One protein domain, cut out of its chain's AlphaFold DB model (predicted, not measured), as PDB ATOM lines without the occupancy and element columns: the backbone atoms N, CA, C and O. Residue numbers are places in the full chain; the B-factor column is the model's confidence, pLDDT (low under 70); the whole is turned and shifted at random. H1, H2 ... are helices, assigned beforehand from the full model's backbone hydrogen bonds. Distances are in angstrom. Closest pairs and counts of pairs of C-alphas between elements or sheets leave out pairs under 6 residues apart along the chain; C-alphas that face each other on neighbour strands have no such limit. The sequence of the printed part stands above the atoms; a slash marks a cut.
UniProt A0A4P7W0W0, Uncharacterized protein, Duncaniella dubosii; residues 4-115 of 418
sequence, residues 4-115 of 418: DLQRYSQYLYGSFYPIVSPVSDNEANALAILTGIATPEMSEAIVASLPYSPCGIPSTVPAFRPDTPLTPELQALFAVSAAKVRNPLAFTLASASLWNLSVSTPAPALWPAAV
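AT A GLANCE: This is residues 4 to 115 of the 418 residues of an uncharacterized protein of Duncaniella dubosii (UniProt A0A4P7W0W0). Two helical hairpins, H1 with H2 and H3 with H4, make a body with H3 in its middle; short H5 packs on H3, and a narrow loop around Phe 16, in the unnamed stretch of residues 4 to 25, reaches far out and makes the length. A second long unnamed stretch, residues 50 to 71, joins the hairpins. The printed part has 112 residues, with 52 in five named helices, under half, and no named strand; the class is all helix. It is compact, with a radius of gyration of the C-alphas of 14.0 A and spans of 47 by 32 by 23 A.

IN THESE COORDINATES: Residues 12 to 13 pair antiparallel with 19 to 20, and 24 to 25 with 60 to 61. H1, residues 26 to 35, begins at C-alpha (-4.974, 46.988, 39.724) and is 14.1 A long. H2 is residues 40 to 49, H3 residues 72 to 84, 18.6 A, and H4 residues 88 to 101, 19.7 A. H5, residues 111 to 115, ends at C-alpha (-8.081, 59.878, 55.211).

HOW THE PARTS SIT: H3 is the hub. It touches H4 at Ala 79 and Phe 91, closest C-alphas 4.6 A apart, a hairpin at a shallow tilt of 17 degrees, opposite ways. It touches H1 at Ala 30 and Phe 78, closest C-alphas 5.7 A apart, at a steep tilt of 43 degrees, the same way. It touches H5 at Val 80 and Ala 114, closest C-alphas 5.1 A apart. H1 and H2, a hairpin, only just touch, with 3 pairs of C-alphas within 8 A, the closest Ile 33 and Ser 43, 5.4 A. H1 and H4 are apart. In H1, H2, H3 and H4 every O i to N i+4 pair is within hydrogen-bond range; in H5 0 of 1 is, beside 2 of 2 O i to N i+3 pairs.

THE WHOLE: The C-alphas farthest apart are those of Phe 16 and Val 103, 47.3 A. The printed part has no cut. The link from H2 to H3 is long, 22 residues. Mean pLDDT of the printed part is 92.0, and residue 4 is under 70.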
ATOM      1  N   ASP A   4     -12.418  38.827  34.299       69.19
ATOM      2  CA  ASP A   4     -11.842  37.498  34.453       69.19
ATOM      3  C   ASP A   4     -11.372  37.330  35.905       69.19
ATOM      4  O   ASP A   4     -10.950  38.295  36.542       69.19
ATOM      5  N   LEU A   5     -11.508  36.129  36.469       75.56
ATOM      6  CA  LEU A   5     -11.145  35.838  37.864       75.56
ATOM      7  C   LEU A   5     -11.703  36.865  38.882       75.56
ATOM      8  O   LEU A   5     -10.997  37.278  39.805       75.56
ATOM      9  N   GLN A   6     -12.966  37.276  38.699       82.25
ATOM     10  CA  GLN A   6     -13.696  38.253  39.536       82.25
ATOM     11  C   GLN A   6     -13.118  39.681  39.552       82.25
ATOM     12  O   GLN A   6     -13.418  40.470  40.447       82.25
ATOM     13  N   ARG A   7     -12.318  40.042  38.545       86.19
ATOM     14  CA  ARG A   7     -11.720  41.376  38.387       86.19
ATOM     15  C   ARG A   7     -11.592  41.758  36.919       86.19
ATOM     16  O   ARG A   7     -11.827  40.938  36.042       86.19
ATOM     17  N   TYR A   8     -11.261  43.007  36.617       89.62
ATOM     18  CA  TYR A   8     -11.017  43.417  35.236       89.62
ATOM     19  C   TYR A   8      -9.591  43.072  34.792       89.62
ATOM     20  O   TYR A   8      -8.624  43.334  35.514       89.62
ATOM     21  N   SER A   9      -9.457  42.515  33.588       89.94
ATOM     22  CA  SER A   9      -8.163  42.353  32.917       89.94
ATOM     23  C   SER A   9      -7.599  43.696  32.450       89.94
ATOM     24  O   SER A   9      -8.327  44.688  32.360       89.94
ATOM     25  N   GLN A  10      -6.301  43.739  32.124       90.31
ATOM     26  CA  GLN A  10      -5.676  44.978  31.639       90.31
ATOM     27  C   GLN A  10      -6.321  45.483  30.339       90.31
ATOM     28  O   GLN A  10      -6.588  46.673  30.185       90.31
ATOM     29  N   TYR A  11      -6.529  44.580  29.378       90.88
ATOM     30  CA  TYR A  11      -7.045  44.883  28.046       90.88
ATOM     31  C   TYR A  11      -7.389  43.594  27.282       90.88
ATOM     32  O   TYR A  11      -7.022  42.486  27.676       90.88
ATOM     33  N   LEU A  12      -8.084  43.761  26.158       91.38
ATOM     34  CA  LEU A  12      -8.175  42.758  25.100       91.38
ATOM     35  C   LEU A  12      -6.977  42.917  24.155       91.38
ATOM     36  O   LEU A  12      -6.586  44.045  23.850       91.38
ATOM     37  N   TYR A  13      -6.406  41.814  23.681       91.19
ATOM     38  CA  TYR A  13      -5.264  41.832  22.766       91.19
ATOM     39  C   TYR A  13      -5.327  40.693  21.750       91.19
ATOM     40  O   TYR A  13      -6.089  39.749  21.907       91.19
ATOM     41  N   GLY A  14      -4.541  40.811  20.681       86.38
ATOM     42  CA  GLY A  14      -4.585  39.905  19.536       86.38
ATOM     43  C   GLY A  14      -4.989  40.640  18.258       86.38
ATOM     44  O   GLY A  14      -4.752  41.841  18.119       86.38
ATOM     45  N   SER A  15      -5.550  39.900  17.303       85.50
ATOM     46  CA  SER A  15      -5.935  40.409  15.981       85.50
ATOM     47  C   SER A  15      -7.464  40.403  15.824       85.50
ATOM     48  O   SER A  15      -8.173  40.969  16.648       85.50
ATOM     49  N   PHE A  16      -7.978  39.783  14.762       89.69
ATOM     50  CA  PHE A  16      -9.393  39.698  14.392       89.69
ATOM     51  C   PHE A  16     -10.315  39.154  15.491       89.69
ATOM     52  O   PHE A  16     -11.452  39.599  15.594       89.69
ATOM     53  N   TYR A  17      -9.804  38.244  16.320       91.50
ATOM     54  CA  TYR A  17     -10.504  37.670  17.461       91.50
ATOM     55  C   TYR A  17      -9.656  37.874  18.718       91.50
ATOM     56  O   TYR A  17      -8.806  37.038  19.017       91.50
ATOM     57  N   PRO A  18      -9.788  39.019  19.405       92.12
ATOM     58  CA  PRO A  18      -8.933  39.318  20.538       92.12
ATOM     59  C   PRO A  18      -9.281  38.443  21.746       92.12
ATOM     60  O   PRO A  18     -10.453  38.205  22.035       92.12
ATOM     61  N   ILE A  19      -8.256  38.031  22.486       94.25
ATOM     62  CA  ILE A  19      -8.381  37.319  23.756       94.25
ATOM     63  C   ILE A  19      -8.176  38.271  24.936       94.25
ATOM     64  O   ILE A  19      -7.624  39.370  24.816       94.25
ATOM     65  N   VAL A  20      -8.655  37.847  26.100       92.81
ATOM     66  CA  VAL A  20      -8.521  38.591  27.353       92.81
ATOM     67  C   VAL A  20      -7.082  38.495  27.854       92.81
ATOM     68  O   VAL A  20      -6.510  37.407  27.877       92.81
ATOM     69  N   SER A  21      -6.479  39.623  28.246       93.06
ATOM     70  CA  SER A  21      -5.190  39.597  28.947       93.06
ATOM     71  C   SER A  21      -5.319  38.763  30.230       93.06
ATOM     72  O   SER A  21      -6.214  39.049  31.026       93.06
ATOM     73  N   PRO A  22      -4.435  37.776  30.470       90.50
ATOM     74  CA  PRO A  22      -4.456  36.996  31.710       90.50
ATOM     75  C   PRO A  22      -3.908  37.777  32.909       90.50
ATOM     76  O   PRO A  22      -3.899  37.282  34.035       90.50
ATOM     77  N   VAL A  23      -3.428  38.997  32.670       92.31
ATOM     78  CA  VAL A  23      -2.973  39.913  33.703       92.31
ATOM     79  C   VAL A  23      -4.107  40.875  34.045       92.31
ATOM     80  O   VAL A  23      -4.874  41.319  33.184       92.31
ATOM     81  N   SER A  24      -4.211  41.230  35.318       91.25
ATOM     82  CA  SER A  24      -5.098  42.292  35.791       91.25
ATOM     83  C   SER A  24      -4.312  43.563  36.076       91.25
ATOM     84  O   SER A  24      -3.185  43.498  36.566       91.25
ATOM     85  N   ASP A  25      -4.909  44.712  35.762       92.31
ATOM     86  CA  ASP A  25      -4.376  46.033  36.100       92.31
ATOM     87  C   ASP A  25      -5.093  46.539  37.350       92.31
ATOM     88  O   ASP A  25      -6.298  46.810  37.328       92.31
ATOM     89  N   ASN A  26      -4.367  46.638  38.454       94.00
ATOM     90  CA  ASN A  26      -4.974  46.988  39.724       94.00
ATOM     91  C   ASN A  26      -5.341  48.482  39.780       94.00
ATOM     92  O   ASN A  26      -6.365  48.821  40.370       94.00
ATOM     93  N   GLU A  27      -4.617  49.369  39.097       93.69
ATOM     94  CA  GLU A  27      -4.989  50.787  39.024       93.69
ATOM     95  C   GLU A  27      -6.330  50.964  38.301       93.69
ATOM     96  O   GLU A  27      -7.237  51.626  38.814       93.69
ATOM     97  N   ALA A  28      -6.504  50.286  37.162       93.88
ATOM     98  CA  ALA A  28      -7.769  50.289  36.430       93.88
ATOM     99  C   ALA A  28      -8.923  49.709  37.265       93.88
ATOM    100  O   ALA A  28     -10.027  50.257  37.259       93.88
ATOM    101  N   ASN A  29      -8.673  48.637  38.025       95.56
ATOM    102  CA  ASN A  29      -9.665  48.050  38.929       95.56
ATOM    103  C   ASN A  29     -10.061  49.016  40.062       95.56
ATOM    104  O   ASN A  29     -11.253  49.191  40.319       95.56
ATOM    105  N   ALA A  30      -9.100  49.695  40.697       95.88
ATOM    106  CA  ALA A  30      -9.389  50.710  41.713       95.88
ATOM    107  C   ALA A  30     -10.218  51.865  41.131       95.88
ATOM    108  O   ALA A  30     -11.232  52.269  41.702       95.88
ATOM    109  N   LEU A  31      -9.853  52.363  39.947       95.56
ATOM    110  CA  LEU A  31     -10.619  53.409  39.271       95.56
ATOM    111  C   LEU A  31     -12.027  52.937  38.897       95.56
ATOM    112  O   LEU A  31     -12.979  53.701  39.070       95.56
ATOM    113  N   ALA A  32     -12.196  51.692  38.450       96.06
ATOM    114  CA  ALA A  32     -13.507  51.121  38.151       96.06
ATOM    115  C   ALA A  32     -14.424  51.100  39.386       96.06
ATOM    116  O   ALA A  32     -15.599  51.459  39.280       96.06
ATOM    117  N   ILE A  33     -13.878  50.754  40.558       96.69
ATOM    118  CA  ILE A  33     -14.587  50.810  41.845       96.69
ATOM    119  C   ILE A  33     -14.961  52.255  42.179       96.69
ATOM    120  O   ILE A  33     -16.121  52.567  42.459       96.69
ATOM    121  N   LEU A  34     -13.991  53.171  42.147       95.38
ATOM    122  CA  LEU A  34     -14.187  54.553  42.588       95.38
ATOM    123  C   LEU A  34     -15.173  55.319  41.701       95.38
ATOM    124  O   LEU A  34     -16.006  56.057  42.232       95.38
ATOM    125  N   THR A  35     -15.136  55.081  40.390       95.31
ATOM    126  CA  THR A  35     -16.004  55.731  39.390       95.31
ATOM    127  C   THR A  35     -17.370  55.065  39.222       95.31
ATOM    128  O   THR A  35     -18.231  55.627  38.554       95.31
ATOM    129  N   GLY A  36     -17.598  53.906  39.850       94.69
ATOM    130  CA  GLY A  36     -18.871  53.184  39.763       94.69
ATOM    131  C   GLY A  36     -19.075  52.432  38.446       94.69
ATOM    132  O   GLY A  36     -20.203  52.073  38.126       94.69
ATOM    133  N   ILE A  37     -18.003  52.187  37.682       95.12
ATOM    134  CA  ILE A  37     -18.053  51.282  36.525       95.12
ATOM    135  C   ILE A  37     -18.198  49.827  36.999       95.12
ATOM    136  O   ILE A  37     -18.880  49.028  36.361       95.12
ATOM    137  N   ALA A  38     -17.561  49.468  38.115       94.69
ATOM    138  CA  ALA A  38     -17.856  48.221  38.813       94.69
ATOM    139  C   ALA A  38     -19.161  48.375  39.612       94.69
ATOM    140  O   ALA A  38     -19.334  49.369  40.323       94.69
ATOM    141  N   THR A  39     -20.055  47.382  39.532       94.75
ATOM    142  CA  THR A  39     -21.219  47.310  40.432       94.75
ATOM    143  C   THR A  39     -20.750  47.170  41.888       94.75
ATOM    144  O   THR A  39     -19.577  46.839  42.117       94.75
ATOM    145  N   PRO A  40     -21.610  47.407  42.893       94.75
ATOM    146  CA  PRO A  40     -21.250  47.181  44.293       94.75
ATOM    147  C   PRO A  40     -20.699  45.769  44.546       94.75
ATOM    148  O   PRO A  40     -19.617  45.625  45.110       94.75
ATOM    149  N   GLU A  41     -21.361  44.743  44.014       92.94
ATOM    150  CA  GLU A  41     -20.981  43.336  44.185       92.94
ATOM    151  C   GLU A  41     -19.644  43.034  43.499       92.94
ATOM    152  O   GLU A  41     -18.782  42.363  44.066       92.94
ATOM    153  N   MET A  42     -19.435  43.574  42.292       93.38
ATOM    154  CA  MET A  42     -18.160  43.447  41.585       93.38
ATOM    155  C   MET A  42     -17.038  44.180  42.328       93.38
ATOM    156  O   MET A  42     -15.912  43.697  42.377       93.38
ATOM    157  N   SER A  43     -17.329  45.330  42.936       95.25
ATOM    158  CA  SER A  43     -16.348  46.097  43.704       95.25
ATOM    159  C   SER A  43     -15.887  45.332  44.944       95.25
ATOM    160  O   SER A  43     -14.688  45.253  45.214       95.25
ATOM    161  N   GLU A  44     -16.829  44.733  45.676       93.00
ATOM    162  CA  GLU A  44     -16.532  43.850  46.806       93.00
ATOM    163  C   GLU A  44     -15.714  42.634  46.362       93.00
ATOM    164  O   GLU A  44     -14.708  42.300  46.995       93.00
ATOM    165  N   ALA A  45     -16.101  42.002  45.248       92.06
ATOM    166  CA  ALA A  45     -15.402  40.847  44.698       92.06
ATOM    167  C   ALA A  45     -13.964  41.179  44.276       92.06
ATOM    168  O   ALA A  45     -13.049  40.436  44.635       92.06
ATOM    169  N   ILE A  46     -13.738  42.307  43.592       93.38
ATOM    170  CA  ILE A  46     -12.399  42.783  43.212       93.38
ATOM    171  C   ILE A  46     -11.520  42.919  44.457       93.38
ATOM    172  O   ILE A  46     -10.445  42.328  44.516       93.38
ATOM    173  N   VAL A  47     -11.970  43.660  45.477       93.75
ATOM    174  CA  VAL A  47     -11.159  43.891  46.685       93.75
ATOM    175  C   VAL A  47     -10.935  42.592  47.467       93.75
ATOM    176  O   VAL A  47      -9.852  42.386  48.007       93.75
ATOM    177  N   ALA A  48     -11.911  41.689  47.526       89.31
ATOM    178  CA  ALA A  48     -11.775  40.438  48.275       89.31
ATOM    179  C   ALA A  48     -10.900  39.382  47.572       89.31
ATOM    180  O   ALA A  48     -10.268  38.574  48.250       89.31
ATOM    181  N   SER A  49     -10.884  39.356  46.236       85.81
ATOM    182  CA  SER A  49     -10.239  38.292  45.446       85.81
ATOM    183  C   SER A  49      -8.841  38.641  44.931       85.81
ATOM    184  O   SER A  49      -8.131  37.749  44.458       85.81
ATOM    185  N   LEU A  50      -8.447  39.916  45.005       87.00
ATOM    186  CA  LEU A  50      -7.172  40.395  44.486       87.00
ATOM    187  C   LEU A  50      -5.987  39.689  45.175       87.00
ATOM    188  O   LEU A  50      -5.954  39.615  46.402       87.00
ATOM    189  N   PRO A  51      -5.007  39.175  44.412       87.00
ATOM    190  CA  PRO A  51      -3.716  38.749  44.944       87.00
ATOM    191  C   PRO A  51      -2.958  39.913  45.587       87.00
ATOM    192  O   PRO A  51      -2.508  40.832  44.899       87.00
ATOM    193  N   TYR A  52      -2.808  39.878  46.907       91.12
ATOM    194  CA  TYR A  52      -2.054  40.878  47.654       91.12
ATOM    195  C   TYR A  52      -0.633  40.387  47.919       91.12
ATOM    196  O   TYR A  52      -0.424  39.216  48.229       91.12
ATOM    197  N   SER A  53       0.334  41.306  47.881       90.50
ATOM    198  CA  SER A  53       1.654  41.037  48.452       90.50
ATOM    199  C   SER A  53       1.647  41.366  49.950       90.50
ATOM    200  O   SER A  53       0.865  42.223  50.377       90.50
ATOM    201  N   PRO A  54       2.555  40.784  50.755       88.81
ATOM    202  CA  PRO A  54       2.702  41.157  52.163       88.81
ATOM    203  C   PRO A  54       2.954  42.656  52.391       88.81
ATOM    204  O   PRO A  54       2.645  43.181  53.456       88.81
ATOM    205  N   CYS A  55       3.502  43.350  51.387       90.00
ATOM    206  CA  CYS A  55       3.912  44.748  51.483       90.00
ATOM    207  C   CYS A  55       2.915  45.735  50.857       90.00
ATOM    208  O   CYS A  55       3.171  46.936  50.916       90.00
ATOM    209  N   GLY A  56       1.817  45.275  50.243       93.50
ATOM    210  CA  GLY A  56       0.829  46.136  49.582       93.50
ATOM    211  C   GLY A  56       0.255  45.561  48.288       93.50
ATOM    212  O   GLY A  56       0.399  44.372  47.990       93.50
ATOM    213  N   ILE A  57      -0.411  46.420  47.515       94.75
ATOM    214  CA  ILE A  57      -1.125  46.060  46.288       94.75
ATOM    215  C   ILE A  57      -0.179  46.173  45.085       94.75
ATOM    216  O   ILE A  57       0.244  47.291  44.779       94.75
ATOM    217  N   PRO A  58       0.140  45.071  44.378       93.50
ATOM    218  CA  PRO A  58       0.937  45.126  43.153       93.50
ATOM    219  C   PRO A  58       0.216  45.906  42.052       93.50
ATOM    220  O   PRO A  58      -1.010  45.903  42.005       93.50
ATOM    221  N   SER A  59       0.946  46.522  41.119       92.19
ATOM    222  CA  SER A  59       0.330  47.185  39.954       92.19
ATOM    223  C   SER A  59      -0.381  46.206  39.029       92.19
ATOM    224  O   SER A  59      -1.448  46.503  38.494       92.19
ATOM    225  N   THR A  60       0.203  45.022  38.863       92.50
ATOM    226  CA  THR A  60      -0.297  43.982  37.971       92.50
ATOM    227  C   THR A  60      -0.171  42.619  38.618       92.50
ATOM    228  O   THR A  60       0.778  42.361  39.361       92.50
ATOM    229  N   VAL A  61      -1.156  41.763  38.361       90.94
ATOM    230  CA  VAL A  61      -1.212  40.406  38.909       90.94
ATOM    231  C   VAL A  61      -1.663  39.420  37.823       90.94
ATOM    232  O   VAL A  61      -2.747  39.611  37.261       90.94
ATOM    233  N   PRO A  62      -0.869  38.376  37.512       92.31
ATOM    234  CA  PRO A  62       0.531  38.173  37.924       92.31
ATOM    235  C   PRO A  62       1.482  39.272  37.413       92.31
ATOM    236  O   PRO A  62       1.122  40.061  36.541       92.31
ATOM    237  N   ALA A  63       2.704  39.322  37.946       91.88
ATOM    238  CA  ALA A  63       3.684  40.347  37.592       91.88
ATOM    239  C   ALA A  63       4.496  39.986  36.334       91.88
ATOM    240  O   ALA A  63       4.772  38.820  36.047       91.88
ATOM    241  N   PHE A  64       4.950  41.012  35.607       90.25
ATOM    242  CA  PHE A  64       5.818  40.851  34.430       90.25
ATOM    243  C   PHE A  64       7.262  40.510  34.767       90.25
ATOM    244  O   PHE A  64       7.969  39.900  33.968       90.25
ATOM    245  N   ARG A  65       7.727  41.000  35.913       88.31
ATOM    246  CA  ARG A  65       9.108  40.893  36.366       88.31
ATOM    247  C   ARG A  65       9.115  40.718  37.879       88.31
ATOM    248  O   ARG A  65       8.221  41.263  38.539       88.31
ATOM    249  N   PRO A  66      10.115  40.003  38.418       83.31
ATOM    250  CA  PRO A  66      10.347  40.006  39.852       83.31
ATOM    251  C   PRO A  66      10.561  41.441  40.342       83.31
ATOM    252  O   PRO A  66      10.972  42.315  39.574       83.31
ATOM    253  N   ASP A  67      10.232  41.670  41.610       83.00
ATOM    254  CA  ASP A  67      10.542  42.910  42.329       83.00
ATOM    255  C   ASP A  67       9.979  44.189  41.686       83.00
ATOM    256  O   ASP A  67      10.548  45.274  41.814       83.00
ATOM    257  N   THR A  68       8.839  44.082  40.993       86.25
ATOM    258  CA  THR A  68       8.129  45.262  40.478       86.25
ATOM    259  C   THR A  68       7.752  46.167  41.660       86.25
ATOM    260  O   THR A  68       7.026  45.714  42.550       86.25
ATOM    261  N   PRO A  69       8.226  47.427  41.703       88.38
ATOM    262  CA  PRO A  69       8.028  48.282  42.862       88.38
ATOM    263  C   PRO A  69       6.554  48.652  43.028       88.38
ATOM    264  O   PRO A  69       5.833  48.894  42.057       88.38
ATOM    265  N   LEU A  70       6.122  48.733  44.284       93.00
ATOM    266  CA  LEU A  70       4.822  49.286  44.640       93.00
ATOM    267  C   LEU A  70       4.847  50.806  44.461       93.00
ATOM    268  O   LEU A  70       5.852  51.451  44.761       93.00
ATOM    269  N   THR A  71       3.735  51.385  44.011       93.12
ATOM    270  CA  THR A  71       3.608  52.838  43.849       93.12
ATOM    271  C   THR A  71       2.717  53.428  44.944       93.12
ATOM    272  O   THR A  71       1.656  52.858  45.234       93.12
ATOM    273  N   PRO A  72       3.103  54.562  45.565       94.44
ATOM    274  CA  PRO A  72       2.271  55.226  46.565       94.44
ATOM    275  C   PRO A  72       0.872  55.583  46.043       94.44
ATOM    276  O   PRO A  72      -0.117  55.439  46.764       94.44
ATOM    277  N   GLU A  73       0.764  56.017  44.787       94.69
ATOM    278  CA  GLU A  73      -0.499  56.387  44.140       94.69
ATOM    279  C   GLU A  73      -1.497  55.229  44.154       94.69
ATOM    280  O   GLU A  73      -2.651  55.406  44.555       94.69
ATOM    281  N   LEU A  74      -1.043  54.030  43.781       95.25
ATOM    282  CA  LEU A  74      -1.880  52.838  43.753       95.25
ATOM    283  C   LEU A  74      -2.350  52.444  45.153       95.25
ATOM    284  O   LEU A  74      -3.521  52.110  45.331       95.25
ATOM    285  N   GLN A  75      -1.467  52.527  46.153       96.31
ATOM    286  CA  GLN A  75      -1.843  52.230  47.536       96.31
ATOM    287  C   GLN A  75      -2.915  53.208  48.034       96.31
ATOM    288  O   GLN A  75      -3.900  52.792  48.642       96.31
ATOM    289  N   ALA A  76      -2.787  54.502  47.720       96.12
ATOM    290  CA  ALA A  76      -3.800  55.495  48.069       96.12
ATOM    291  C   ALA A  76      -5.148  55.217  47.371       96.12
ATOM    292  O   ALA A  76      -6.193  55.255  48.025       96.12
ATOM    293  N   LEU A  77      -5.141  54.889  46.072       96.19
ATOM    294  CA  LEU A  77      -6.353  54.532  45.320       96.19
ATOM    295  C   LEU A  77      -7.042  53.286  45.894       96.19
ATOM    296  O   LEU A  77      -8.267  53.280  46.066       96.19
ATOM    297  N   PHE A  78      -6.274  52.251  46.235       95.88
ATOM    298  CA  PHE A  78      -6.826  51.041  46.838       95.88
ATOM    299  C   PHE A  78      -7.314  51.247  48.260       95.88
ATOM    300  O   PHE A  78      -8.333  50.662  48.611       95.88
ATOM    301  N   ALA A  79      -6.671  52.100  49.060       96.50
ATOM    302  CA  ALA A  79      -7.188  52.447  50.379       96.50
ATOM    303  C   ALA A  79      -8.597  53.051  50.255       96.50
ATOM    304  O   ALA A  79      -9.534  52.584  50.897       96.50
ATOM    305  N   VAL A  80      -8.800  54.022  49.357       96.88
ATOM    306  CA  VAL A  80     -10.139  54.601  49.140       96.88
ATOM    307  C   VAL A  80     -11.120  53.555  48.593       96.88
ATOM    308  O   VAL A  80     -12.272  53.514  49.023       96.88
ATOM    309  N   SER A  81     -10.674  52.679  47.688       96.81
ATOM    310  CA  SER A  81     -11.513  51.614  47.113       96.81
ATOM    311  C   SER A  81     -11.956  50.599  48.170       96.81
ATOM    312  O   SER A  81     -13.136  50.268  48.248       96.81
ATOM    313  N   ALA A  82     -11.037  50.165  49.034       96.31
ATOM    314  CA  ALA A  82     -11.300  49.262  50.146       96.31
ATOM    315  C   ALA A  82     -12.267  49.879  51.164       96.31
ATOM    316  O   ALA A  82     -13.187  49.207  51.622       96.31
ATOM    317  N   ALA A  83     -12.117  51.172  51.472       95.88
ATOM    318  CA  ALA A  83     -13.068  51.885  52.321       95.88
ATOM    319  C   ALA A  83     -14.468  51.968  51.701       95.88
ATOM    320  O   ALA A  83     -15.455  51.745  52.403       95.88
ATOM    321  N   LYS A  84     -14.560  52.221  50.387       95.31
ATOM    322  CA  LYS A  84     -15.838  52.276  49.660       95.31
ATOM    323  C   LYS A  84     -16.631  50.970  49.782       95.31
ATOM    324  O   LYS A  84     -17.849  51.026  49.905       95.31
ATOM    325  N   VAL A  85     -15.943  49.827  49.798       94.50
ATOM    326  CA  VAL A  85     -16.543  48.487  49.952       94.50
ATOM    327  C   VAL A  85     -16.469  47.941  51.382       94.50
ATOM    328  O   VAL A  85     -16.667  46.751  51.600       94.50
ATOM    329  N   ARG A  86     -16.149  48.791  52.368       94.81
ATOM    330  CA  ARG A  86     -16.078  48.427  53.796       94.81
ATOM    331  C   ARG A  86     -15.130  47.259  54.112       94.81
ATOM    332  O   ARG A  86     -15.382  46.491  55.032       94.81
ATOM    333  N   ASN A  87     -14.006  47.137  53.401       95.19
ATOM    334  CA  ASN A  87     -12.987  46.118  53.674       95.19
ATOM    335  C   ASN A  87     -11.827  46.695  54.525       95.19
ATOM    336  O   ASN A  87     -10.904  47.307  53.974       95.19
ATOM    337  N   PRO A  88     -11.829  46.518  55.864       95.00
ATOM    338  CA  PRO A  88     -10.814  47.098  56.745       95.00
ATOM    339  C   PRO A  88      -9.429  46.477  56.600       95.00
ATOM    340  O   PRO A  88      -8.438  47.161  56.861       95.00
ATOM    341  N   LEU A  89      -9.332  45.201  56.213       94.81
ATOM    342  CA  LEU A  89      -8.039  44.536  56.061       94.81
ATOM    343  C   LEU A  89      -7.300  45.102  54.849       94.81
ATOM    344  O   LEU A  89      -6.145  45.506  54.974       94.81
ATOM    345  N   ALA A  90      -7.984  45.217  53.707       95.44
ATOM    346  CA  ALA A  90      -7.407  45.808  52.501       95.44
ATOM    347  C   ALA A  90      -7.065  47.290  52.718       95.44
ATOM    348  O   ALA A  90      -5.993  47.738  52.313       95.44
ATOM    349  N   PHE A  91      -7.924  48.037  53.422       96.06
ATOM    350  CA  PHE A  91      -7.639  49.427  53.787       96.06
ATOM    351  C   PHE A  91      -6.380  49.549  54.651       96.06
ATOM    352  O   PHE A  91      -5.532  50.403  54.388       96.06
ATOM    353  N   THR A  92      -6.257  48.704  55.679       95.31
ATOM    354  CA  THR A  92      -5.102  48.696  56.586       95.31
ATOM    355  C   THR A  92      -3.820  48.370  55.828       95.31
ATOM    356  O   THR A  92      -2.849  49.108  55.960       95.31
ATOM    357  N   LEU A  93      -3.828  47.326  54.991       95.88
ATOM    358  CA  LEU A  93      -2.667  46.939  54.186       95.88
ATOM    359  C   LEU A  93      -2.237  48.065  53.237       95.88
ATOM    360  O   LEU A  93      -1.065  48.437  53.216       95.88
ATOM    361  N   ALA A  94      -3.183  48.641  52.492       96.00
ATOM    362  CA  ALA A  94      -2.912  49.736  51.565       96.00
ATOM    363  C   ALA A  94      -2.363  50.977  52.292       96.00
ATOM    364  O   ALA A  94      -1.383  51.577  51.857       96.00
ATOM    365  N   SER A  95      -2.948  51.337  53.436       95.12
ATOM    366  CA  SER A  95      -2.504  52.486  54.238       95.12
ATOM    367  C   SER A  95      -1.117  52.266  54.846       95.12
ATOM    368  O   SER A  95      -0.276  53.158  54.788       95.12
ATOM    369  N   ALA A  96      -0.848  51.069  55.377       95.00
ATOM    370  CA  ALA A  96       0.463  50.707  55.908       95.00
ATOM    371  C   ALA A  96       1.535  50.710  54.809       95.00
ATOM    372  O   ALA A  96       2.621  51.252  55.011       95.00
ATOM    373  N   SER A  97       1.211  50.175  53.628       95.44
ATOM    374  CA  SER A  97       2.088  50.208  52.456       95.44
ATOM    375  C   SER A  97       2.409  51.642  52.032       95.44
ATOM    376  O   SER A  97       3.575  51.999  51.878       95.44
ATOM    377  N   LEU A  98       1.385  52.496  51.930       94.75
ATOM    378  CA  LEU A  98       1.533  53.913  51.604       94.75
ATOM    379  C   LEU A  98       2.460  54.639  52.591       94.75
ATOM    380  O   LEU A  98       3.345  55.384  52.173       94.75
ATOM    381  N   TRP A  99       2.282  54.410  53.893       91.38
ATOM    382  CA  TRP A  99       3.142  54.990  54.926       91.38
ATOM    383  C   TRP A  99       4.574  54.476  54.848       91.38
ATOM    384  O   TRP A  99       5.506  55.274  54.924       91.38
ATOM    385  N   ASN A 100       4.766  53.176  54.631       93.75
ATOM    386  CA  ASN A 100       6.098  52.604  54.475       93.75
ATOM    387  C   ASN A 100       6.831  53.196  53.258       93.75
ATOM    388  O   ASN A 100       7.980  53.615  53.365       93.75
ATOM    389  N   LEU A 101       6.147  53.314  52.116       93.94
ATOM    390  CA  LEU A 101       6.708  53.921  50.906       93.94
ATOM    391  C   LEU A 101       7.031  55.410  51.093       93.94
ATOM    392  O   LEU A 101       7.987  55.902  50.497       93.94
ATOM    393  N   SER A 102       6.286  56.121  51.948       89.81
ATOM    394  CA  SER A 102       6.509  57.551  52.209       89.81
ATOM    395  C   SER A 102       7.849  57.872  52.885       89.81
ATOM    396  O   SER A 102       8.286  59.020  52.874       89.81
ATOM    397  N   VAL A 103       8.530  56.857  53.435       89.44
ATOM    398  CA  VAL A 103       9.875  56.996  54.014       89.44
ATOM    399  C   VAL A 103      10.921  57.288  52.935       89.44
ATOM    400  O   VAL A 103      11.882  58.011  53.187       89.44
ATOM    401  N   SER A 104      10.749  56.733  51.734       89.44
ATOM    402  CA  SER A 104      11.727  56.817  50.639       89.44
ATOM    403  C   SER A 104      11.198  57.514  49.386       89.44
ATOM    404  O   SER A 104      11.986  57.909  48.528       89.44
ATOM    405  N   THR A 105       9.881  57.680  49.272       88.31
ATOM    406  CA  THR A 105       9.202  58.247  48.103       88.31
ATOM    407  C   THR A 105       8.274  59.380  48.545       88.31
ATOM    408  O   THR A 105       7.607  59.241  49.569       88.31
ATOM    409  N   PRO A 106       8.176  60.501  47.806       87.81
ATOM    410  CA  PRO A 106       7.209  61.545  48.124       87.81
ATOM    411  C   PRO A 106       5.783  60.992  48.229       87.81
ATOM    412  O   PRO A 106       5.353  60.192  47.397       87.81
ATOM    413  N   ALA A 107       5.037  61.436  49.242       81.94
ATOM    414  CA  ALA A 107       3.637  61.056  49.377       81.94
ATOM    415  C   ALA A 107       2.828  61.580  48.172       81.94
ATOM    416  O   ALA A 107       2.981  62.744  47.786       81.94
ATOM    417  N   PRO A 108       1.935  60.763  47.591       87.19
ATOM    418  CA  PRO A 108       1.182  61.139  46.406       87.19
ATOM    419  C   PRO A 108       0.142  62.191  46.783       87.19
ATOM    420  O   PRO A 108      -0.433  62.139  47.870       87.19
ATOM    421  N   ALA A 109      -0.217  63.086  45.860       86.94
ATOM    422  CA  ALA A 109      -1.281  64.073  46.092       86.94
ATOM    423  C   ALA A 109      -2.634  63.440  46.502       86.94
ATOM    424  O   ALA A 109      -3.503  64.113  47.050       86.94
ATOM    425  N   LEU A 110      -2.803  62.137  46.248       88.25
ATOM    426  CA  LEU A 110      -3.976  61.331  46.578       88.25
ATOM    427  C   LEU A 110      -4.045  60.868  48.042       88.25
ATOM    428  O   LEU A 110      -5.132  60.497  48.484       88.25
ATOM    429  N   TRP A 111      -2.952  60.891  48.818       91.25
ATOM    430  CA  TRP A 111      -2.958  60.364  50.194       91.25
ATOM    431  C   TRP A 111      -4.041  60.988  51.103       91.25
ATOM    432  O   TRP A 111      -4.659  60.232  51.861       91.25
ATOM    433  N   PRO A 112      -4.378  62.299  51.016       93.81
ATOM    434  CA  PRO A 112      -5.430  62.870  51.850       93.81
ATOM    435  C   PRO A 112      -6.796  62.245  51.567       93.81
ATOM    436  O   PRO A 112      -7.643  62.213  52.452       93.81
ATOM    437  N   ALA A 113      -7.029  61.703  50.366       93.69
ATOM    438  CA  ALA A 113      -8.279  61.024  50.045       93.69
ATOM    439  C   ALA A 113      -8.456  59.728  50.853       93.69
ATOM    440  O   ALA A 113      -9.580  59.436  51.257       93.69
ATOM    441  N   ALA A 114      -7.377  58.996  51.158       94.62
ATOM    442  CA  ALA A 114      -7.442  57.810  52.019       94.62
ATOM    443  C   ALA A 114      -7.932  58.164  53.435       94.62
ATOM    444  O   ALA A 114      -8.684  57.402  54.041       94.62
ATOM    445  N   VAL A 115      -7.587  59.358  53.929       95.00
ATOM    446  CA  VAL A 115      -8.081  59.878  55.211       95.00
ATOM    447  C   VAL A 115      -9.495  60.440  55.066       95.00
ATOM    448  O   VAL A 115     -10.414  59.951  55.713       95.00
TER     449      VAL A 115